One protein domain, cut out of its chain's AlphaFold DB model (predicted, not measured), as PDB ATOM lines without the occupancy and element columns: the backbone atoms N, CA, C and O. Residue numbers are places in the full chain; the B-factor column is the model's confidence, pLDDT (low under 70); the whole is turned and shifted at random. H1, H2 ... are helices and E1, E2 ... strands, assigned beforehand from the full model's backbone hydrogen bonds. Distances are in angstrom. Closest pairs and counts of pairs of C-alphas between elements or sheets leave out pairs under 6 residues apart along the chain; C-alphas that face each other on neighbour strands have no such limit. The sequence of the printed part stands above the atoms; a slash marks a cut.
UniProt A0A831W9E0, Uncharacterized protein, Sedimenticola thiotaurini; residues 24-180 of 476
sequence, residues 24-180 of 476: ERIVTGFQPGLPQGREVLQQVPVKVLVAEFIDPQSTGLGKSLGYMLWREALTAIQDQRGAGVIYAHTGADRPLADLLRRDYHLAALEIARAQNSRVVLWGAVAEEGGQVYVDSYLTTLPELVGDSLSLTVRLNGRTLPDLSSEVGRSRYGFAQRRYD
ATOM      1  N   GLU A  24      34.728  20.611  41.029       81.88
ATOM      2  CA  GLU A  24      35.866  21.226  41.720       81.88
ATOM      3  C   GLU A  24      36.276  20.487  42.997       81.88
ATOM      4  O   GLU A  24      35.450  19.867  43.674       81.88
ATOM      5  N   ARG A  25      37.562  20.582  43.361       83.38
ATOM      6  CA  ARG A  25      38.062  20.130  44.666       83.38
ATOM      7  C   ARG A  25      39.316  20.881  45.111       83.38
ATOM      8  O   ARG A  25      40.170  21.193  44.299       83.38
ATOM      9  N   ILE A  26      39.464  21.073  46.420       74.50
ATOM     10  CA  ILE A  26      40.725  21.423  47.083       74.50
ATOM     11  C   ILE A  26      41.313  20.164  47.737       74.50
ATOM     12  O   ILE A  26      40.589  19.430  48.418       74.50
ATOM     13  N   VAL A  27      42.608  19.920  47.540       71.19
ATOM     14  CA  VAL A  27      43.342  18.768  48.081       71.19
ATOM     15  C   VAL A  27      44.522  19.246  48.918       71.19
ATOM     16  O   VAL A  27      45.301  20.092  48.478       71.19
ATOM     17  N   THR A  28      44.645  18.681  50.120       66.69
ATOM     18  CA  THR A  28      45.739  18.935  51.066       66.69
ATOM     19  C   THR A  28      46.660  17.724  51.162       66.69
ATOM     20  O   THR A  28      46.166  16.599  51.205       66.69
ATOM     21  N   GLY A  29      47.968  17.950  51.298       58.28
ATOM     22  CA  GLY A  29      48.926  16.877  51.611       58.28
ATOM     23  C   GLY A  29      49.433  16.114  50.388       58.28
ATOM     24  O   GLY A  29      49.711  14.923  50.475       58.28
ATOM     25  N   PHE A  30      49.544  16.789  49.242       63.38
ATOM     26  CA  PHE A  30      50.128  16.196  48.046       63.38
ATOM     27  C   PHE A  30      51.626  15.899  48.255       63.38
ATOM     28  O   PHE A  30      52.407  16.823  48.466       63.38
ATOM     29  N   GLN A  31      52.032  14.629  48.177       61.84
ATOM     30  CA  GLN A  31      53.435  14.206  48.244       61.84
ATOM     31  C   GLN A  31      53.772  13.361  47.001       61.84
ATOM     32  O   GLN A  31      53.255  12.247  46.880       61.84
ATOM     33  N   PRO A  32      54.605  13.858  46.065       53.56
ATOM     34  CA  PRO A  32      55.068  13.060  44.935       53.56
ATOM     35  C   PRO A  32      55.842  11.830  45.416       53.56
ATOM     36  O   PRO A  32      56.603  11.905  46.382       53.56
ATOM     37  N   GLY A  33      55.641  10.696  44.745       53.53
ATOM     38  CA  GLY A  33      56.369   9.453  45.015       53.53
ATOM     39  C   GLY A  33      55.856   8.602  46.184       53.53
ATOM     40  O   GLY A  33      56.364   7.501  46.375       53.53
ATOM     41  N   LEU A  34      54.845   9.046  46.942       52.28
ATOM     42  CA  LEU A  34      54.185   8.222  47.966       52.28
ATOM     43  C   LEU A  34      52.857   7.636  47.450       52.28
ATOM     44  O   LEU A  34      52.205   8.267  46.611       52.28
ATOM     45  N   PRO A  35      52.428   6.446  47.931       46.59
ATOM     46  CA  PRO A  35      51.125   5.881  47.591       46.59
ATOM     47  C   PRO A  35      50.044   6.893  47.964       46.59
ATOM     48  O   PRO A  35      49.901   7.273  49.126       46.59
ATOM     49  N   GLN A  36      49.347   7.407  46.958       55.12
ATOM     50  CA  GLN A  36      48.519   8.591  47.126       55.12
ATOM     51  C   GLN A  36      47.313   8.365  48.041       55.12
ATOM     52  O   GLN A  36      46.711   7.291  48.073       55.12
ATOM     53  N   GLY A  37      46.852   9.455  48.659       57.44
ATOM     54  CA  GLY A  37      45.436   9.589  48.994       57.44
ATOM     55  C   GLY A  37      44.557   9.395  47.748       57.44
ATOM     56  O   GLY A  37      44.965   9.685  46.629       57.44
ATOM     57  N   ARG A  38      43.340   8.879  47.937       65.88
ATOM     58  CA  ARG A  38      42.388   8.536  46.864       65.88
ATOM     59  C   ARG A  38      42.303   9.629  45.779       65.88
ATOM     60  O   ARG A  38      42.025  10.779  46.118       65.88
ATOM     61  N   GLU A  39      42.504   9.254  44.505       77.12
ATOM     62  CA  GLU A  39      42.313  10.123  43.327       77.12
ATOM     63  C   GLU A  39      41.035  10.949  43.484       77.12
ATOM     64  O   GLU A  39      39.974  10.415  43.828       77.12
ATOM     65  N   VAL A  40      41.124  12.252  43.230       80.94
ATOM     66  CA  VAL A  40      39.987  13.144  43.424       80.94
ATOM     67  C   VAL A  40      39.261  13.401  42.110       80.94
ATOM     68  O   VAL A  40      39.856  13.368  41.034       80.94
ATOM     69  N   LEU A  41      37.945  13.627  42.199       81.06
ATOM     70  CA  LEU A  41      37.058  13.781  41.047       81.06
ATOM     71  C   LEU A  41      37.136  12.572  40.088       81.06
ATOM     72  O   LEU A  41      37.187  12.756  38.883       81.06
ATOM     73  N   GLN A  42      37.138  11.335  40.607       81.19
ATOM     74  CA  GLN A  42      37.283  10.096  39.805       81.19
ATOM     75  C   GLN A  42      36.270   9.969  38.652       81.19
ATOM     76  O   GLN A  42      36.538   9.318  37.655       81.19
ATOM     77  N   GLN A  43      35.097  10.596  38.786       82.75
ATOM     78  CA  GLN A  43      34.038  10.584  37.770       82.75
ATOM     79  C   GLN A  43      34.162  11.720  36.741       82.75
ATOM     80  O   GLN A  43      33.333  11.826  35.842       82.75
ATOM     81  N   VAL A  44      35.154  12.602  36.890       82.81
ATOM     82  CA  VAL A  44      35.387  13.735  35.994       82.81
ATOM     83  C   VAL A  44      36.449  13.329  34.966       82.81
ATOM     84  O   VAL A  44      37.609  13.156  35.348       82.81
ATOM     85  N   PRO A  45      36.083  13.164  33.680       78.38
ATOM     86  CA  PRO A  45      36.979  12.623  32.656       78.38
ATOM     87  C   PRO A  45      38.128  13.562  32.280       78.38
ATOM     88  O   PRO A  45      39.173  13.101  31.818       78.38
ATOM     89  N   VAL A  46      37.947  14.872  32.459       83.31
ATOM     90  CA  VAL A  46      38.960  15.870  32.119       83.31
ATOM     91  C   VAL A  46      39.230  16.755  33.324       83.31
ATOM     92  O   VAL A  46      38.354  17.475  33.798       83.31
ATOM     93  N   LYS A  47      40.463  16.704  33.831       89.12
ATOM     94  CA  LYS A  47      40.864  17.454  35.020       89.12
ATOM     95  C   LYS A  47      41.992  18.419  34.706       89.12
ATOM     96  O   LYS A  47      42.944  18.089  33.994       89.12
ATOM     97  N   VAL A  48      41.861  19.589  35.306       92.50
ATOM     98  CA  VAL A  48      42.883  20.615  35.425       92.50
ATOM     99  C   VAL A  48      43.311  20.664  36.879       92.50
ATOM    100  O   VAL A  48      42.472  20.654  37.778       92.50
ATOM    101  N   LEU A  49      44.607  20.783  37.123       94.00
ATOM    102  CA  LEU A  49      45.148  21.009  38.450       94.00
ATOM    103  C   LEU A  49      45.801  22.386  38.497       94.00
ATOM    104  O   LEU A  49      46.555  22.754  37.605       94.00
ATOM    105  N   VAL A  50      45.510  23.150  39.539       95.38
ATOM    106  CA  VAL A  50      46.197  24.391  39.881       95.38
ATOM    107  C   VAL A  50      47.018  24.107  41.128       95.38
ATOM    108  O   VAL A  50      46.463  23.719  42.155       95.38
ATOM    109  N   ALA A  51      48.334  24.245  41.030       92.88
ATOM    110  CA  ALA A  51      49.223  24.099  42.167       92.88
ATOM    111  C   ALA A  51      49.327  25.415  42.946       92.88
ATOM    112  O   ALA A  51      49.149  26.504  42.395       92.88
ATOM    113  N   GLU A  52      49.646  25.315  44.233       91.56
ATOM    114  CA  GLU A  52      50.144  26.451  45.003       91.56
ATOM    115  C   GLU A  52      51.357  27.081  44.299       91.56
ATOM    116  O   GLU A  52      52.275  26.378  43.870       91.56
ATOM    117  N   PHE A  53      51.342  28.410  44.156       93.44
ATOM    118  CA  PHE A  53      52.426  29.135  43.498       93.44
ATOM    119  C   PHE A  53      53.638  29.224  44.426       93.44
ATOM    120  O   PHE A  53      53.504  29.388  45.638       93.44
ATOM    121  N   ILE A  54      54.827  29.144  43.839       93.75
ATOM    122  CA  ILE A  54      56.093  29.291  44.546       93.75
ATOM    123  C   ILE A  54      56.185  30.724  45.076       93.75
ATOM    124  O   ILE A  54      56.136  31.672  44.302       93.75
ATOM    125  N   ASP A  55      56.355  30.872  46.386       92.19
ATOM    126  CA  ASP A  55      56.476  32.159  47.083       92.19
ATOM    127  C   ASP A  55      57.783  32.152  47.892       92.19
ATOM    128  O   ASP A  55      57.796  31.714  49.044       92.19
ATOM    129  N   PRO A  56      58.927  32.525  47.279       88.31
ATOM    130  CA  PRO A  56      60.247  32.432  47.913       88.31
ATOM    131  C   PRO A  56      60.372  33.236  49.205       88.31
ATOM    132  O   PRO A  56      61.097  32.840  50.111       88.31
ATOM    133  N   GLN A  57      59.633  34.338  49.300       88.62
ATOM    134  CA  GLN A  57      59.637  35.232  50.453       88.62
ATOM    135  C   GLN A  57      58.658  34.783  51.552       88.62
ATOM    136  O   GLN A  57      58.583  35.418  52.600       88.62
ATOM    137  N   SER A  58      57.915  33.688  51.338       88.38
ATOM    138  CA  SER A  58      56.922  33.154  52.284       88.38
ATOM    139  C   SER A  58      55.882  34.192  52.726       88.38
ATOM    140  O   SER A  58      55.434  34.196  53.872       88.38
ATOM    141  N   THR A  59      55.474  35.074  51.812       90.19
ATOM    142  CA  THR A  59      54.513  36.156  52.104       90.19
ATOM    143  C   THR A  59      53.076  35.650  52.284       90.19
ATOM    144  O   THR A  59      52.214  36.351  52.816       90.19
ATOM    145  N   GLY A  60      52.797  34.427  51.826       91.19
ATOM    146  CA  GLY A  60      51.461  33.841  51.741       91.19
ATOM    147  C   GLY A  60      50.739  34.168  50.428       91.19
ATOM    148  O   GLY A  60      49.629  33.669  50.206       91.19
ATOM    149  N   LEU A  61      51.359  34.955  49.540       93.25
ATOM    150  CA  LEU A  61      50.825  35.274  48.220       93.25
ATOM    151  C   LEU A  61      50.695  34.047  47.336       93.25
ATOM    152  O   LEU A  61      49.691  33.934  46.637       93.25
ATOM    153  N   GLY A  62      51.655  33.119  47.383       93.88
ATOM    154  CA  GLY A  62      51.615  31.907  46.555       93.88
ATOM    155  C   GLY A  62      50.332  31.106  46.770       93.88
ATOM    156  O   GLY A  62      49.638  30.718  45.824       93.88
ATOM    157  N   LYS A  63      49.942  30.973  48.041       92.44
ATOM    158  CA  LYS A  63      48.696  30.330  48.458       92.44
ATOM    159  C   LYS A  63      47.458  31.126  48.052       92.44
ATOM    160  O   LYS A  63      46.502  30.542  47.544       92.44
ATOM    161  N   SER A  64      47.444  32.440  48.282       95.12
ATOM    162  CA  SER A  64      46.315  33.299  47.896       95.12
ATOM    163  C   SER A  64      46.077  33.302  46.390       95.12
ATOM    164  O   SER A  64      44.951  33.093  45.938       95.12
ATOM    165  N   LEU A  65      47.143  33.466  45.609       95.25
ATOM    166  CA  LEU A  65      47.093  33.443  44.158       95.25
ATOM    167  C   LEU A  65      46.641  32.072  43.642       95.25
ATOM    168  O   LEU A  65      45.747  32.016  42.803       95.25
ATOM    169  N   GLY A  66      47.169  30.976  44.197       95.06
ATOM    170  CA  GLY A  66      46.753  29.617  43.845       95.06
ATOM    171  C   GLY A  66      45.245  29.387  44.015       95.06
ATOM    172  O   GLY A  66      44.575  28.944  43.082       95.06
ATOM    173  N   TYR A  67      44.678  29.769  45.165       94.94
ATOM    174  CA  TYR A  67      43.229  29.690  45.393       94.94
ATOM    175  C   TYR A  67      42.426  30.561  44.419       94.94
ATOM    176  O   TYR A  67      41.395  30.124  43.902       94.94
ATOM    177  N   MET A  68      42.875  31.793  44.169       95.56
ATOM    178  CA  MET A  68      42.198  32.697  43.240       95.56
ATOM    179  C   MET A  68      42.185  32.118  41.820       95.56
ATOM    180  O   MET A  68      41.130  32.061  41.191       95.56
ATOM    181  N   LEU A  69      43.337  31.647  41.336       96.00
ATOM    182  CA  LEU A  69      43.491  31.087  39.995       96.00
ATOM    183  C   LEU A  69      42.772  29.752  39.832       96.00
ATOM    184  O   LEU A  69      42.241  29.496  38.760       96.00
ATOM    185  N   TRP A  70      42.677  28.931  40.881       95.00
ATOM    186  CA  TRP A  70      41.807  27.751  40.880       95.00
ATOM    187  C   TRP A  70      40.358  28.122  40.570       95.00
ATOM    188  O   TRP A  70      39.728  27.521  39.696       95.00
ATOM    189  N   ARG A  71      39.834  29.147  41.250       93.00
ATOM    190  CA  ARG A  71      38.452  29.583  41.047       93.00
ATOM    191  C   ARG A  71      38.253  30.228  39.681       93.00
ATOM    192  O   ARG A  71      37.226  30.008  39.047       93.00
ATOM    193  N   GLU A  72      39.239  30.981  39.219       94.50
ATOM    194  CA  GLU A  72      39.209  31.619  37.907       94.50
ATOM    195  C   GLU A  72      39.314  30.604  36.757       94.50
ATOM    196  O   GLU A  72      38.551  30.690  35.797       94.50
ATOM    197  N   ALA A  73      40.181  29.594  36.884       95.00
ATOM    198  CA  ALA A  73      40.271  28.474  35.949       95.00
ATOM    199  C   ALA A  73      38.936  27.732  35.860       95.00
ATOM    200  O   ALA A  73      38.482  27.424  34.761       95.00
ATOM    201  N   LEU A  74      38.266  27.511  36.999       91.62
ATOM    202  CA  LEU A  74      36.930  26.929  37.004       91.62
ATOM    203  C   LEU A  74      35.934  27.812  36.255       91.62
ATOM    204  O   LEU A  74      35.204  27.306  35.416       91.62
ATOM    205  N   THR A  75      35.923  29.124  36.503       90.69
ATOM    206  CA  THR A  75      35.077  30.075  35.765       90.69
ATOM    207  C   THR A  75      35.341  30.040  34.256       90.69
ATOM    208  O   THR A  75      34.394  30.150  33.475       90.69
ATOM    209  N   ALA A  76      36.590  29.841  33.830       90.94
ATOM    210  CA  ALA A  76      36.968  29.792  32.419       90.94
ATOM    211  C   ALA A  76      36.444  28.552  31.667       90.94
ATOM    212  O   ALA A  76      36.243  28.607  30.447       90.94
ATOM    213  N   ILE A  77      36.202  27.455  32.392       88.88
ATOM    214  CA  ILE A  77      35.725  26.176  31.843       88.88
ATOM    215  C   ILE A  77      34.370  25.745  32.423       88.88
ATOM    216  O   ILE A  77      33.965  24.601  32.254       88.88
ATOM    217  N   GLN A  78      33.664  26.632  33.126       84.81
ATOM    218  CA  GLN A  78      32.460  26.287  33.895       84.81
ATOM    219  C   GLN A  78      31.316  25.743  33.026       84.81
ATOM    220  O   GLN A  78      30.496  24.963  33.503       84.81
ATOM    221  N   ASP A  79      31.282  26.156  31.760       79.06
ATOM    222  CA  ASP A  79      30.344  25.731  30.722       79.06
ATOM    223  C   ASP A  79      30.692  24.358  30.120       79.06
ATOM    224  O   ASP A  79      29.926  23.830  29.315       79.06
ATOM    225  N   GLN A  80      31.833  23.767  30.492       78.88
ATOM    226  CA  GLN A  80      32.298  22.482  29.980       78.88
ATOM    227  C   GLN A  80      31.827  21.328  30.868       78.88
ATOM    228  O   GLN A  80      32.288  21.129  31.996       78.88
ATOM    229  N   ARG A  81      30.928  20.509  30.320       78.25
ATOM    230  CA  ARG A  81      30.479  19.279  30.970       78.25
ATOM    231  C   ARG A  81      31.626  18.270  31.041       78.25
ATOM    232  O   ARG A  81      32.295  18.018  30.048       78.25
ATOM    233  N   GLY A  82      31.820  17.649  32.205       77.25
ATOM    234  CA  GLY A  82      32.864  16.634  32.394       77.25
ATOM    235  C   GLY A  82      34.275  17.199  32.591       77.25
ATOM    236  O   GLY A  82      35.224  16.425  32.699       77.25
ATOM    237  N   ALA A  83      34.414  18.523  32.690       84.69
ATOM    238  CA  ALA A  83      35.637  19.158  33.153       84.69
ATOM    239  C   ALA A  83      35.633  19.306  34.683       84.69
ATOM    240  O   ALA A  83      34.577  19.344  35.322       84.69
ATOM    241  N   GLY A  84      36.807  19.438  35.290       87.81
ATOM    242  CA  GLY A  84      36.902  19.845  36.684       87.81
ATOM    243  C   GLY A  84      38.264  20.388  37.071       87.81
ATOM    244  O   GLY A  84      39.269  20.087  36.431       87.81
ATOM    245  N   VAL A  85      38.285  21.205  38.125       91.69
ATOM    246  CA  VAL A  85      39.501  21.884  38.586       91.69
ATOM    247  C   VAL A  85      39.856  21.469  40.011       91.69
ATOM    248  O   VAL A  85      39.075  21.631  40.955       91.69
ATOM    249  N   ILE A  86      41.068  20.955  40.167       90.38
ATOM    250  CA  ILE A  86      41.682  20.598  41.440       90.38
ATOM    251  C   ILE A  86      42.606  21.739  41.860       90.38
ATOM    252  O   ILE A  86      43.449  22.157  41.078       90.38
ATOM    253  N   TYR A  87      42.494  22.223  43.092       89.69
ATOM    254  CA  TYR A  87      43.557  23.001  43.719       89.69
ATOM    255  C   TYR A  87      44.406  22.079  44.585       89.69
ATOM    256  O   TYR A  87      43.890  21.483  45.534       89.69
ATOM    257  N   ALA A  88      45.689  21.961  44.261       85.38
ATOM    258  CA  ALA A  88      46.644  21.173  45.019       85.38
ATOM    259  C   ALA A  88      47.560  22.095  45.817       85.38
ATOM    260  O   ALA A  88      48.261  22.939  45.260       85.38
ATOM    261  N   HIS A  89      47.577  21.894  47.128       80.69
ATOM    262  CA  HIS A  89      48.525  22.547  48.014       80.69
ATOM    263  C   HIS A  89      48.985  21.568  49.094       80.69
ATOM    264  O   HIS A  89      48.334  20.565  49.406       80.69
ATOM    265  N   THR A  90      50.128  21.848  49.691       69.06
ATOM    266  CA  THR A  90      50.728  20.990  50.722       69.06
ATOM    267  C   THR A  90      50.376  21.431  52.131       69.06
ATOM    268  O   THR A  90      49.981  22.575  52.369       69.06
ATOM    269  N   GLY A  91      50.476  20.478  53.059       60.28
ATOM    270  CA  GLY A  91      50.520  20.741  54.498       60.28
ATOM    271  C   GLY A  91      51.919  21.183  54.948       60.28
ATOM    272  O   GLY A  91      52.808  21.351  54.117       60.28
ATOM    273  N   ALA A  92      52.105  21.363  56.258       53.62
ATOM    274  CA  ALA A  92      53.289  21.996  56.848       53.62
ATOM    275  C   ALA A  92      54.628  21.260  56.612       53.62
ATOM    276  O   ALA A  92      55.669  21.904  56.655       53.62
ATOM    277  N   ASP A  93      54.618  19.951  56.330       50.53
ATOM    278  CA  ASP A  93      55.830  19.122  56.452       50.53
ATOM    279  C   ASP A  93      56.698  19.024  55.180       50.53
ATOM    280  O   ASP A  93      57.877  18.696  55.278       50.53
ATOM    281  N   ARG A  94      56.149  19.304  53.985       61.81
ATOM    282  CA  ARG A  94      56.901  19.467  52.716       61.81
ATOM    283  C   ARG A  94      56.101  20.308  51.711       61.81
ATOM    284  O   ARG A  94      55.120  19.789  51.180       61.81
ATOM    285  N   PRO A  95      56.496  21.555  51.418       69.38
ATOM    286  CA  PRO A  95      55.792  22.400  50.461       69.38
ATOM    287  C   PRO A  95      55.824  21.872  49.010       69.38
ATOM    288  O   PRO A  95      56.882  21.566  48.468       69.38
ATOM    289  N   LEU A  96      54.676  21.834  48.326       75.44
ATOM    290  CA  LEU A  96      54.513  21.528  46.898       75.44
ATOM    291  C   LEU A  96      55.319  22.519  46.066       75.44
ATOM    292  O   LEU A  96      55.939  22.162  45.068       75.44
ATOM    293  N   ALA A  97      55.328  23.762  46.542       75.56
ATOM    294  CA  ALA A  97      56.138  24.844  46.035       75.56
ATOM    295  C   ALA A  97      57.637  24.504  46.030       75.56
ATOM    296  O   ALA A  97      58.318  24.893  45.092       75.56
ATOM    297  N   ASP A  98      58.162  23.751  47.001       79.00
ATOM    298  CA  ASP A  98      59.592  23.410  47.027       79.00
ATOM    299  C   ASP A  98      59.947  22.357  45.975       79.00
ATOM    300  O   ASP A  98      61.000  22.432  45.344       79.00
ATOM    301  N   LEU A  99      59.042  21.407  45.726       76.69
ATOM    302  CA  LEU A  99      59.187  20.422  44.651       76.69
ATOM    303  C   LEU A  99      59.143  21.099  43.282       76.69
ATOM    304  O   LEU A  99      60.012  20.868  42.447       76.69
ATOM    305  N   LEU A 100      58.167  21.987  43.078       79.38
ATOM    306  CA  LEU A 100      58.061  22.791  41.860       79.38
ATOM    307  C   LEU A 100      59.256  23.741  41.699       79.38
ATOM    308  O   LEU A 100      59.721  23.937  40.582       79.38
ATOM    309  N   ARG A 101      59.797  24.285  42.794       81.56
ATOM    310  CA  ARG A 101      61.010  25.116  42.779       81.56
ATOM    311  C   ARG A 101      62.252  24.324  42.377       81.56
ATOM    312  O   ARG A 101      63.140  24.896  41.755       81.56
ATOM    313  N   ARG A 102      62.340  23.045  42.750       83.19
ATOM    314  CA  ARG A 102      63.499  22.194  42.449       83.19
ATOM    315  C   ARG A 102      63.420  21.580  41.052       83.19
ATOM    316  O   ARG A 102      64.366  21.703  40.283       83.19
ATOM    317  N   ASP A 103      62.288  20.962  40.722       82.56
ATOM    318  CA  ASP A 103      62.163  20.084  39.550       82.56
ATOM    319  C   ASP A 103      61.221  20.650  38.465       82.56
ATOM    320  O   ASP A 103      61.042  20.034  37.410       82.56
ATOM    321  N   TYR A 104      60.624  21.830  38.686       87.81
ATOM    322  CA  TYR A 104      59.829  22.580  37.704       87.81
ATOM    323  C   TYR A 104      58.754  21.701  37.028       87.81
ATOM    324  O   TYR A 104      57.888  21.113  37.684       87.81
ATOM    325  N   HIS A 105      58.812  21.576  35.697       88.12
ATOM    326  CA  HIS A 105      57.871  20.783  34.914       88.12
ATOM    327  C   HIS A 105      57.902  19.286  35.263       88.12
ATOM    328  O   HIS A 105      56.886  18.626  35.065       88.12
ATOM    329  N   LEU A 106      59.011  18.737  35.776       85.62
ATOM    330  CA  LEU A 106      59.071  17.325  36.179       85.62
ATOM    331  C   LEU A 106      58.195  17.073  37.410       85.62
ATOM    332  O   LEU A 106      57.350  16.181  37.371       85.62
ATOM    333  N   ALA A 107      58.291  17.928  38.435       85.12
ATOM    334  CA  ALA A 107      57.377  17.877  39.577       85.12
ATOM    335  C   ALA A 107      55.920  18.062  39.127       85.12
ATOM    336  O   ALA A 107      55.040  17.316  39.551       85.12
ATOM    337  N   ALA A 108      55.651  19.000  38.209       87.50
ATOM    338  CA  ALA A 108      54.309  19.182  37.654       87.50
ATOM    339  C   ALA A 108      53.778  17.913  36.955       87.50
ATOM    340  O   ALA A 108      52.607  17.582  37.125       87.50
ATOM    341  N   LEU A 109      54.613  17.177  36.213       87.75
ATOM    342  CA  LEU A 109      54.229  15.903  35.588       87.75
ATOM    343  C   LEU A 109      53.916  14.822  36.627       87.75
ATOM    344  O   LEU A 109      52.927  14.105  36.483       87.75
ATOM    345  N   GLU A 110      54.718  14.707  37.684       85.12
ATOM    346  CA  GLU A 110      54.448  13.772  38.783       85.12
ATOM    347  C   GLU A 110      53.115  14.089  39.470       85.12
ATOM    348  O   GLU A 110      52.304  13.191  39.707       85.12
ATOM    349  N   ILE A 111      52.848  15.377  39.706       83.06
ATOM    350  CA  ILE A 111      51.582  15.861  40.265       83.06
ATOM    351  C   ILE A 111      50.401  15.544  39.341       83.06
ATOM    352  O   ILE A 111      49.348  15.085  39.795       83.06
ATOM    353  N   ALA A 112      50.581  15.756  38.038       87.12
ATOM    354  CA  ALA A 112      49.577  15.475  37.023       87.12
ATOM    355  C   ALA A 112      49.202  13.989  36.999       87.12
ATOM    356  O   ALA A 112      48.021  13.656  37.121       87.12
ATOM    357  N   ARG A 113      50.204  13.100  36.903       88.25
ATOM    358  CA  ARG A 113      50.005  11.639  36.888       88.25
ATOM    359  C   ARG A 113      49.283  11.177  38.133       88.25
ATOM    360  O   ARG A 113      48.388  10.343  38.057       88.25
ATOM    361  N   ALA A 114      49.645  11.763  39.265       84.25
ATOM    362  CA  ALA A 114      49.066  11.391  40.526       84.25
ATOM    363  C   ALA A 114      47.538  11.616  40.547       84.25
ATOM    364  O   ALA A 114      46.763  10.716  40.865       84.25
ATOM    365  N   GLN A 115      47.081  12.792  40.122       85.69
ATOM    366  CA  GLN A 115      45.655  13.135  40.137       85.69
ATOM    367  C   GLN A 115      44.898  12.762  38.857       85.69
ATOM    368  O   GLN A 115      43.718  13.112  38.724       85.69
ATOM    369  N   ASN A 116      45.554  12.059  37.925       87.69
ATOM    370  CA  ASN A 116      45.035  11.805  36.582       87.69
ATOM    371  C   ASN A 116      44.572  13.121  35.915       87.69
ATOM    372  O   ASN A 116      43.469  13.234  35.377       87.69
ATOM    373  N   SER A 117      45.389  14.169  36.070       89.88
ATOM    374  CA  SER A 117      45.136  15.508  35.542       89.88
ATOM    375  C   SER A 117      45.836  15.685  34.205       89.88
ATOM    376  O   SER A 117      47.023  15.395  34.079       89.88
ATOM    377  N   ARG A 118      45.118  16.202  33.206       90.06
ATOM    378  CA  ARG A 118      45.673  16.420  31.860       90.06
ATOM    379  C   ARG A 118      46.552  17.658  31.789       90.06
ATOM    380  O   ARG A 118      47.441  17.728  30.944       90.06
ATOM    381  N   VAL A 119      46.280  18.639  32.648       93.12
ATOM    382  CA  VAL A 119      46.974  19.929  32.683       93.12
ATOM    383  C   VAL A 119      47.268  20.317  34.129       93.12
ATOM    384  O   VAL A 119      46.437  20.106  35.013       93.12
ATOM    385  N   VAL A 120      48.439  20.909  34.356       94.81
ATOM    386  CA  VAL A 120      48.839  21.543  35.615       94.81
ATOM    387  C   VAL A 120      49.206  22.998  35.350       94.81
ATOM    388  O   VAL A 120      50.131  23.268  34.588       94.81
ATOM    389  N   LEU A 121      48.497  23.921  35.997       97.06
ATOM    390  CA  LEU A 121      48.855  25.329  36.120       97.06
ATOM    391  C   LEU A 121      49.660  25.536  37.397       97.06
ATOM    392  O   LEU A 121      49.217  25.171  38.485       97.06
ATOM    393  N   TRP A 122      50.823  26.152  37.261       95.62
ATOM    394  CA  TRP A 122      51.718  26.459  38.369       95.62
ATOM    395  C   TRP A 122      52.561  27.688  38.026       95.62
ATOM    396  O   TRP A 122      52.470  28.224  36.920       95.62
ATOM    397  N   GLY A 123      53.352  28.174  38.975       96.00
ATOM    398  CA  GLY A 123      54.083  29.417  38.788       96.00
ATOM    399  C   GLY A 123      54.860  29.858  40.006       96.00
ATOM    400  O   GLY A 123      54.894  29.160  41.020       96.00
ATOM    401  N   ALA A 124      55.458  31.034  39.887       95.31
ATOM    402  CA  ALA A 124      56.127  31.726  40.972       95.31
ATOM    403  C   ALA A 124      55.532  33.124  41.137       95.31
ATOM    404  O   ALA A 124      55.036  33.726  40.183       95.31
ATOM    405  N   VAL A 125      55.555  33.616  42.369       95.94
ATOM    406  CA  VAL A 125      55.116  34.958  42.719       95.94
ATOM    407  C   VAL A 125      56.154  35.634  43.603       95.94
ATOM    408  O   VAL A 125      56.724  35.014  44.501       95.94
ATOM    409  N   ALA A 126      56.376  36.918  43.347       95.00
ATOM    410  CA  ALA A 126      57.189  37.792  44.178       95.00
ATOM    411  C   ALA A 126      56.463  39.123  44.387       95.00
ATOM    412  O   ALA A 126      55.743  39.589  43.500       95.00
ATOM    413  N   GLU A 127      56.657  39.735  45.554       92.88
ATOM    414  CA  GLU A 127      56.179  41.084  45.842       92.88
ATOM    415  C   GLU A 127      57.368  42.002  46.112       92.88
ATOM    416  O   GLU A 127      58.242  41.698  46.921       92.88
ATOM    417  N   GLU A 128      57.402  43.134  45.416       91.56
ATOM    418  CA  GLU A 128      58.423  44.160  45.599       91.56
ATOM    419  C   GLU A 128      57.802  45.537  45.349       91.56
ATOM    420  O   GLU A 128      57.142  45.765  44.333       91.56
ATOM    421  N   GLY A 129      57.962  46.464  46.299       86.50
ATOM    422  CA  GLY A 129      57.453  47.834  46.159       86.50
ATOM    423  C   GLY A 129      55.933  47.938  45.932       86.50
ATOM    424  O   GLY A 129      55.485  48.827  45.211       86.50
ATOM    425  N   GLY A 130      55.135  47.015  46.488       85.12
ATOM    426  CA  GLY A 130      53.673  46.955  46.300       85.12
ATOM    427  C   GLY A 130      53.220  46.404  44.939       85.12
ATOM    428  O   GLY A 130      52.018  46.350  44.656       85.12
ATOM    429  N   GLN A 131      54.168  45.986  44.099       94.19
ATOM    430  CA  GLN A 131      53.910  45.284  42.848       94.19
ATOM    431  C   GLN A 131      54.056  43.778  43.055       94.19
ATOM    432  O   GLN A 131      54.976  43.316  43.723       94.19
ATOM    433  N   VAL A 132      53.157  43.018  42.442       95.75
ATOM    434  CA  VAL A 132      53.162  41.559  42.407       95.75
ATOM    435  C   VAL A 132      53.596  41.116  41.017       95.75
ATOM    436  O   VAL A 132      52.936  41.437  40.024       95.75
ATOM    437  N   TYR A 133      54.687  40.364  40.958       96.44
ATOM    438  CA  TYR A 133      55.220  39.746  39.749       96.44
ATOM    439  C   TYR A 133      54.796  38.285  39.724       96.44
ATOM    440  O   TYR A 133      54.971  37.577  40.715       96.44
ATOM    441  N   VAL A 134      54.206  37.848  38.615       96.81
ATOM    442  CA  VAL A 134      53.681  36.492  38.457       96.81
ATOM    443  C   VAL A 134      54.274  35.856  37.211       96.81
ATOM    444  O   VAL A 134      53.971  36.276  36.091       96.81
ATOM    445  N   ASP A 135      55.056  34.805  37.425       95.69
ATOM    446  CA  ASP A 135      55.473  33.868  36.388       95.69
ATOM    447  C   ASP A 135      54.496  32.698  36.376       95.69
ATOM    448  O   ASP A 135      54.143  32.164  37.430       95.69
ATOM    449  N   SER A 136      54.037  32.295  35.195       96.31
ATOM    450  CA  SER A 136      53.054  31.218  35.073       96.31
ATOM    451  C   SER A 136      53.446  30.217  34.004       96.31
ATOM    452  O   SER A 136      53.995  30.572  32.961       96.31
ATOM    453  N   TYR A 137      53.136  28.956  34.282       96.31
ATOM    454  CA  TYR A 137      53.488  27.818  33.455       96.31
ATOM    455  C   TYR A 137      52.300  26.868  33.338       96.31
ATOM    456  O   TYR A 137      51.544  26.665  34.292       96.31
ATOM    457  N   LEU A 138      52.173  26.238  32.173       96.00
ATOM    458  CA  LEU A 138      51.316  25.075  31.986       96.00
ATOM    459  C   LEU A 138      52.174  23.860  31.653       96.00
ATOM    460  O   LEU A 138      53.068  23.919  30.808       96.00
ATOM    461  N   THR A 139      51.857  22.743  32.291       94.94
ATOM    462  CA  THR A 139      52.391  21.426  31.947       94.94
ATOM    463  C   THR A 139      51.229  20.537  31.537       94.94
ATOM    464  O   THR A 139      50.284  20.393  32.310       94.94
ATOM    465  N   THR A 140      51.275  19.942  30.347       92.38
ATOM    466  CA  THR A 140      50.303  18.922  29.932       92.38
ATOM    467  C   THR A 140      50.914  17.538  30.088       92.38
ATOM    468  O   THR A 140      52.128  17.374  29.967       92.38
ATOM    469  N   LEU A 141      50.077  16.552  30.411       88.62
ATOM    470  CA  LEU A 141      50.502  15.171  30.599       88.62
ATOM    471  C   LEU A 141      50.397  14.420  29.260       88.62
ATOM    472  O   LEU A 141      49.276  14.098  28.859       88.62
ATOM    473  N   PRO A 142      51.512  14.172  28.539       83.25
ATOM    474  CA  PRO A 142      51.464  13.720  27.146       83.25
ATOM    475  C   PRO A 142      50.675  12.424  26.957       83.25
ATOM    476  O   PRO A 142      49.925  12.295  25.996       83.25
ATOM    477  N   GLU A 143      50.766  11.501  27.915       82.38
ATOM    478  CA  GLU A 143      50.134  10.182  27.855       82.38
ATOM    479  C   GLU A 143      48.598  10.255  27.931       82.38
ATOM    480  O   GLU A 143      47.916   9.379  27.412       82.38
ATOM    481  N   LEU A 144      48.042  11.303  28.551       76.12
ATOM    482  CA  LEU A 144      46.589  11.520  28.625       76.12
ATOM    483  C   LEU A 144      46.064  12.480  27.557       76.12
ATOM    484  O   LEU A 144      44.851  12.636  27.404       76.12
ATOM    485  N   VAL A 145      46.970  13.195  26.894       75.50
ATOM    486  CA  VAL A 145      46.640  14.332  26.041       75.50
ATOM    487  C   VAL A 145      46.909  14.044  24.566       75.50
ATOM    488  O   VAL A 145      46.209  14.621  23.736       75.50
ATOM    489  N   GLY A 146      47.846  13.144  24.247       70.06
ATOM    490  CA  GLY A 146      48.389  12.906  22.904       70.06
ATOM    491  C   GLY A 146      47.342  12.903  21.794       70.06
ATOM    492  O   GLY A 146      47.353  13.786  20.940       70.06
ATOM    493  N   ASP A 147      46.379  11.983  21.841       71.44
ATOM    494  CA  ASP A 147      45.362  11.886  20.786       71.44
ATOM    495  C   ASP A 147      44.375  13.063  20.804       71.44
ATOM    496  O   ASP A 147      43.917  13.517  19.755       71.44
ATOM    497  N   SER A 148      44.090  13.617  21.987       79.25
ATOM    498  CA  SER A 148      43.151  14.734  22.164       79.25
ATOM    499  C   SER A 148      43.703  16.106  21.759       79.25
ATOM    500  O   SER A 148      42.926  17.042  21.620       79.25
ATOM    501  N   LEU A 149      45.021  16.247  21.579       83.69
ATOM    502  CA  LEU A 149      45.672  17.433  21.007       83.69
ATOM    503  C   LEU A 149      46.338  17.094  19.670       83.69
ATOM    504  O   LEU A 149      47.424  17.585  19.369       83.69
ATOM    505  N   SER A 150      45.689  16.252  18.868       85.25
ATOM    506  CA  SER A 150      46.123  15.948  17.509       85.25
ATOM    507  C   SER A 150      45.230  16.628  16.471       85.25
ATOM    508  O   SER A 150      44.041  16.871  16.700       85.25
ATOM    509  N   LEU A 151      45.818  16.959  15.325       86.50
ATOM    510  CA  LEU A 151      45.109  17.244  14.090       86.50
ATOM    511  C   LEU A 151      45.168  15.955  13.292       86.50
ATOM    512  O   LEU A 151      46.255  15.483  12.969       86.50
ATOM    513  N   THR A 152      44.006  15.388  12.999       86.75
ATOM    514  CA  THR A 152      43.907  14.149  12.233       86.75
ATOM    515  C   THR A 152      43.016  14.373  11.028       86.75
ATOM    516  O   THR A 152      41.914  14.908  11.160       86.75
ATOM    517  N   VAL A 153      43.474  13.943   9.854       83.88
ATOM    518  CA  VAL A 153      42.687  14.048   8.622       83.88
ATOM    519  C   VAL A 153      41.427  13.186   8.744       83.88
ATOM    520  O   VAL A 153      41.480  12.004   9.097       83.88
ATOM    521  N   ARG A 154      40.276  13.793   8.440       79.75
ATOM    522  CA  ARG A 154      38.965  13.136   8.390       79.75
ATOM    523  C   ARG A 154      38.426  13.203   6.962       79.75
ATOM    524  O   ARG A 154      38.368  14.280   6.382       79.75
ATOM    525  N   LEU A 155      37.998  12.068   6.412       70.88
ATOM    526  CA  LEU A 155      37.434  11.963   5.062       70.88
ATOM    527  C   LEU A 155      36.125  11.199   5.080       70.88
ATOM    528  O   LEU A 155      36.083  10.066   5.553       70.88
ATOM    529  N   ASN A 156      35.063  11.797   4.538       72.31
ATOM    530  CA  ASN A 156      33.720  11.205   4.528       72.31
ATOM    531  C   ASN A 156      33.304  10.678   5.919       72.31
ATOM    532  O   ASN A 156      32.735   9.599   6.045       72.31
ATOM    533  N   GLY A 157      33.671  11.410   6.979       71.94
ATOM    534  CA  GLY A 157      33.424  11.027   8.375       71.94
ATOM    535  C   GLY A 157      34.383   9.978   8.960       71.94
ATOM    536  O   GLY A 157      34.326   9.721  10.159       71.94
ATOM    537  N   ARG A 158      35.292   9.397   8.166       80.31
ATOM    538  CA  ARG A 158      36.313   8.447   8.629       80.31
ATOM    539  C   ARG A 158      37.608   9.167   9.003       80.31
ATOM    540  O   ARG A 158      38.205   9.856   8.181       80.31
ATOM    541  N   THR A 159      38.074   8.949  10.226       83.81
ATOM    542  CA  THR A 159      39.399   9.383  10.692       83.81
ATOM    543  C   THR A 159      40.496   8.520  10.061       83.81
ATOM    544  O   THR A 159      40.346   7.300   9.979       83.81
ATOM    545  N   LEU A 160      41.600   9.143   9.641       85.62
ATOM    546  CA  LEU A 160      42.810   8.477   9.150       85.62
ATOM    547  C   LEU A 160      43.958   8.677  10.158       85.62
ATOM    548  O   LEU A 160      44.675   9.667  10.053       85.62
ATOM    549  N   PRO A 161      44.148   7.771  11.138       84.50
ATOM    550  CA  PRO A 161      45.113   7.959  12.229       84.50
ATOM    551  C   PRO A 161      46.565   8.108  11.762       84.50
ATOM    552  O   PRO A 161      47.328   8.863  12.361       84.50
ATOM    553  N   ASP A 162      46.930   7.438  10.666       86.56
ATOM    554  CA  ASP A 162      48.262   7.524  10.053       86.56
ATOM    555  C   ASP A 162      48.545   8.910   9.438       86.56
ATOM    556  O   ASP A 162      49.693   9.246   9.158       86.56
ATOM    557  N   LEU A 163      47.498   9.722   9.240       89.06
ATOM    558  CA  LEU A 163      47.552  11.121   8.821       89.06
ATOM    559  C   LEU A 163      47.188  12.026  10.003       89.06
ATOM    560  O   LEU A 163      46.186  12.750   9.977       89.06
ATOM    561  N   SER A 164      48.005  11.953  11.053       90.81
ATOM    562  CA  SER A 164      47.868  12.773  12.254       90.81
ATOM    563  C   SER A 164      49.188  13.399  12.692       90.81
ATOM    564  O   SER A 164      50.266  12.845  12.482       90.81
ATOM    565  N   SER A 165      49.094  14.563  13.332       91.06
ATOM    566  CA  SER A 165      50.214  15.215  14.007       91.06
ATOM    567  C   SER A 165      49.730  15.913  15.273       91.06
ATOM    568  O   SER A 165      48.561  16.286  15.386       91.06
ATOM    569  N   GLU A 166      50.619  16.061  16.249       88.44
ATOM    570  CA  GLU A 166      50.331  16.785  17.484       88.44
ATOM    571  C   GLU A 166      50.287  18.298  17.219       88.44
ATOM    572  O   GLU A 166      51.106  18.855  16.495       88.44
ATOM    573  N   VAL A 167      49.308  18.976  17.815       81.06
ATOM    574  CA  VAL A 167      49.021  20.405  17.585       81.06
ATOM    575  C   VAL A 167      49.643  21.298  18.660       81.06
ATOM    576  O   VAL A 167      49.672  22.521  18.545       81.06
ATOM    577  N   GLY A 168      50.139  20.703  19.741       74.06
ATOM    578  CA  GLY A 168      50.607  21.430  20.910       74.06
ATOM    579  C   GLY A 168      51.844  20.808  21.531       74.06
ATOM    580  O   GLY A 168      52.279  19.720  21.180       74.06
ATOM    581  N   ARG A 169      52.401  21.527  22.502       85.44
ATOM    582  CA  ARG A 169      53.561  21.111  23.293       85.44
ATOM    583  C   ARG A 169      53.111  20.602  24.661       85.44
ATOM    584  O   ARG A 169      51.953  20.760  25.060       85.44
ATOM    585  N   SER A 170      54.052  20.042  25.415       87.44
ATOM    586  CA  SER A 170      53.804  19.587  26.787       87.44
ATOM    587  C   SER A 170      54.134  20.615  27.867       87.44
ATOM    588  O   SER A 170      53.740  20.456  29.021       87.44
ATOM    589  N   ARG A 171      54.862  21.679  27.516       92.62
ATOM    590  CA  ARG A 171      55.378  22.679  28.455       92.62
ATOM    591  C   ARG A 171      55.221  24.068  27.859       92.62
ATOM    592  O   ARG A 171      55.672  24.308  26.742       92.62
ATOM    593  N   TYR A 172      54.613  24.961  28.627       94.00
ATOM    594  CA  TYR A 172      54.377  26.353  28.261       94.00
ATOM    595  C   TYR A 172      54.846  27.236  29.412       94.00
ATOM    596  O   TYR A 172      54.462  26.991  30.556       94.00
ATOM    597  N   GLY A 173      55.660  28.247  29.116       94.81
ATOM    598  CA  GLY A 173      56.070  29.276  30.073       94.81
ATOM    599  C   GLY A 173      55.687  30.640  29.533       94.81
ATOM    600  O   GLY A 173      56.169  31.014  28.470       94.81
ATOM    601  N   PHE A 174      54.778  31.325  30.217       95.19
ATOM    602  CA  PHE A 174      54.131  32.544  29.730       95.19
ATOM    603  C   PHE A 174      54.892  33.789  30.168       95.19
ATOM    604  O   PHE A 174      55.565  33.776  31.200       95.19
ATOM    605  N   ALA A 175      54.729  34.881  29.418       92.00
ATOM    606  CA  ALA A 175      55.327  36.160  29.782       92.00
ATOM    607  C   ALA A 175      54.940  36.581  31.211       92.00
ATOM    608  O   ALA A 175      53.756  36.562  31.576       92.00
ATOM    609  N   GLN A 176      55.938  37.009  31.991       93.69
ATOM    610  CA  GLN A 176      55.738  37.516  33.344       93.69
ATOM    611  C   GLN A 176      54.734  38.670  33.340       93.69
ATOM    612  O   GLN A 176      54.778  39.567  32.491       93.69
ATOM    613  N   ARG A 177      53.828  38.666  34.317       94.44
ATOM    614  CA  ARG A 177      52.851  39.739  34.493       94.44
ATOM    615  C   ARG A 177      53.089  40.485  35.796       94.44
ATOM    616  O   ARG A 177      53.386  39.883  36.822       94.44
ATOM    617  N   ARG A 178      52.921  41.807  35.736       95.31
ATOM    618  CA  ARG A 178      53.043  42.718  36.875       95.31
ATOM    619  C   ARG A 178      51.681  43.305  37.220       95.31
ATOM    620  O   ARG A 178      50.989  43.808  36.335       95.31
ATOM    621  N   TYR A 179      51.337  43.292  38.501       95.00
ATOM    622  CA  TYR A 179      50.095  43.858  39.021       95.00
ATOM    623  C   TYR A 179      50.362  44.726  40.241       95.00
ATOM    624  O   TYR A 179      51.187  44.384  41.079       95.00
ATOM    625  N   ASP A 180      49.578  45.784  40.413       94.50
ATOM    626  CA  ASP A 180      49.378  46.349  41.743       94.50
ATOM    627  C   ASP A 180      48.618  45.327  42.609       94.50
ATOM    628  O   ASP A 180      47.605  44.766  42.168       94.50
TER     629      ASP A 180
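Overview. This is residues 24 to 180 of the 476 residues of an uncharacterized protein of Sedimenticola thiotaurini (UniProt A0A831W9E0). A twisted sheet of six strands curls round the long helix H1 on one face, while H2 and H3 cover part of the other face, making three layers. The hairpin of E6 and E7 reaches out from this body as an arm at one end of the long axis; the long strands E4, E5 and E8 run toward the other end. The printed part has 157 residues, with four named helices and eight named strands in the order E1 E2 H1 E3 H2 H3 E4 E5 H4 E6 E7 E8, class mixed. The large sheet, order E1 E3 E2 E4 E5 E8, is mixed. The whole is compact, with a radius of gyration of the C-alphas of 17.0 A, though elongated in outline, 59 by 36 by 30 A.

Arrangement. The sheet runs E1, residues 24 to 28, E3, 83 to 89, E2, 46 to 51, E4, 119 to 128, E5, 131 to 140, and E8, 171 to 180. E1 and E3 are parallel (N 27 to O 87, 2.8 A), as are E3 and E2 (N 86 to O 48, 2.8 A) and E2 and E4 (N 51 to O 121, 2.8 A). E4 and E5, a hairpin, are antiparallel (N 120 to O 139, 2.8 A), as are E5 and E8 (N 134 to O 177, 2.8 A); these N and O pairs are within hydrogen-bond range. H1, residues 61 to 77, is on the sheet; its closest C-alphas to E3 are Trp 70 and Tyr 87, 5.8 A. E2, H1, E3 form a strand-helix-strand unit, parallel neighbour strands joined through a helix, with a right-handed crossover. On the opposite face, H3, residues 105 to 115, lies over E2 and E4 at a height over the sheet of 8.6 A, slantwise to the strands. H2, residues 96 to 103, and H3 touch only at the corner, Leu 100 and Ala 107 being closest at 5.5 A. E3, H2 H3, E4 form a split unit, with E2 between its strands, also right-handed. H4, residues 142 to 145, only grazes the sheet. E6, residues 150 to 155, and E7, 158 to 166, are an antiparallel hairpin (N 151 to O 165, 2.8 A). In H1, H2 and H3 every O i to N i+4 pair is within hydrogen-bond range; H4 is too short for one.

Along the chain. E1 begins at C-alpha 24 (35.866, 21.226, 41.720). H1 is 24.1 A long, E4 29.7 A, E5 29.6 A, E8 27.8 A. E7 bends by 76 degrees at residue 162. E8 ends at C-alpha 180 (49.378, 46.349, 41.743).

Size, cuts and confidence. The farthest C-alphas, Gly 129 and Asn 156, are 60.3 A apart. The printed part has no cut. The link E1 to E2 is long, 17 residues. The pLDDT is under 70 at residues 28 to 38 and 90 to 95.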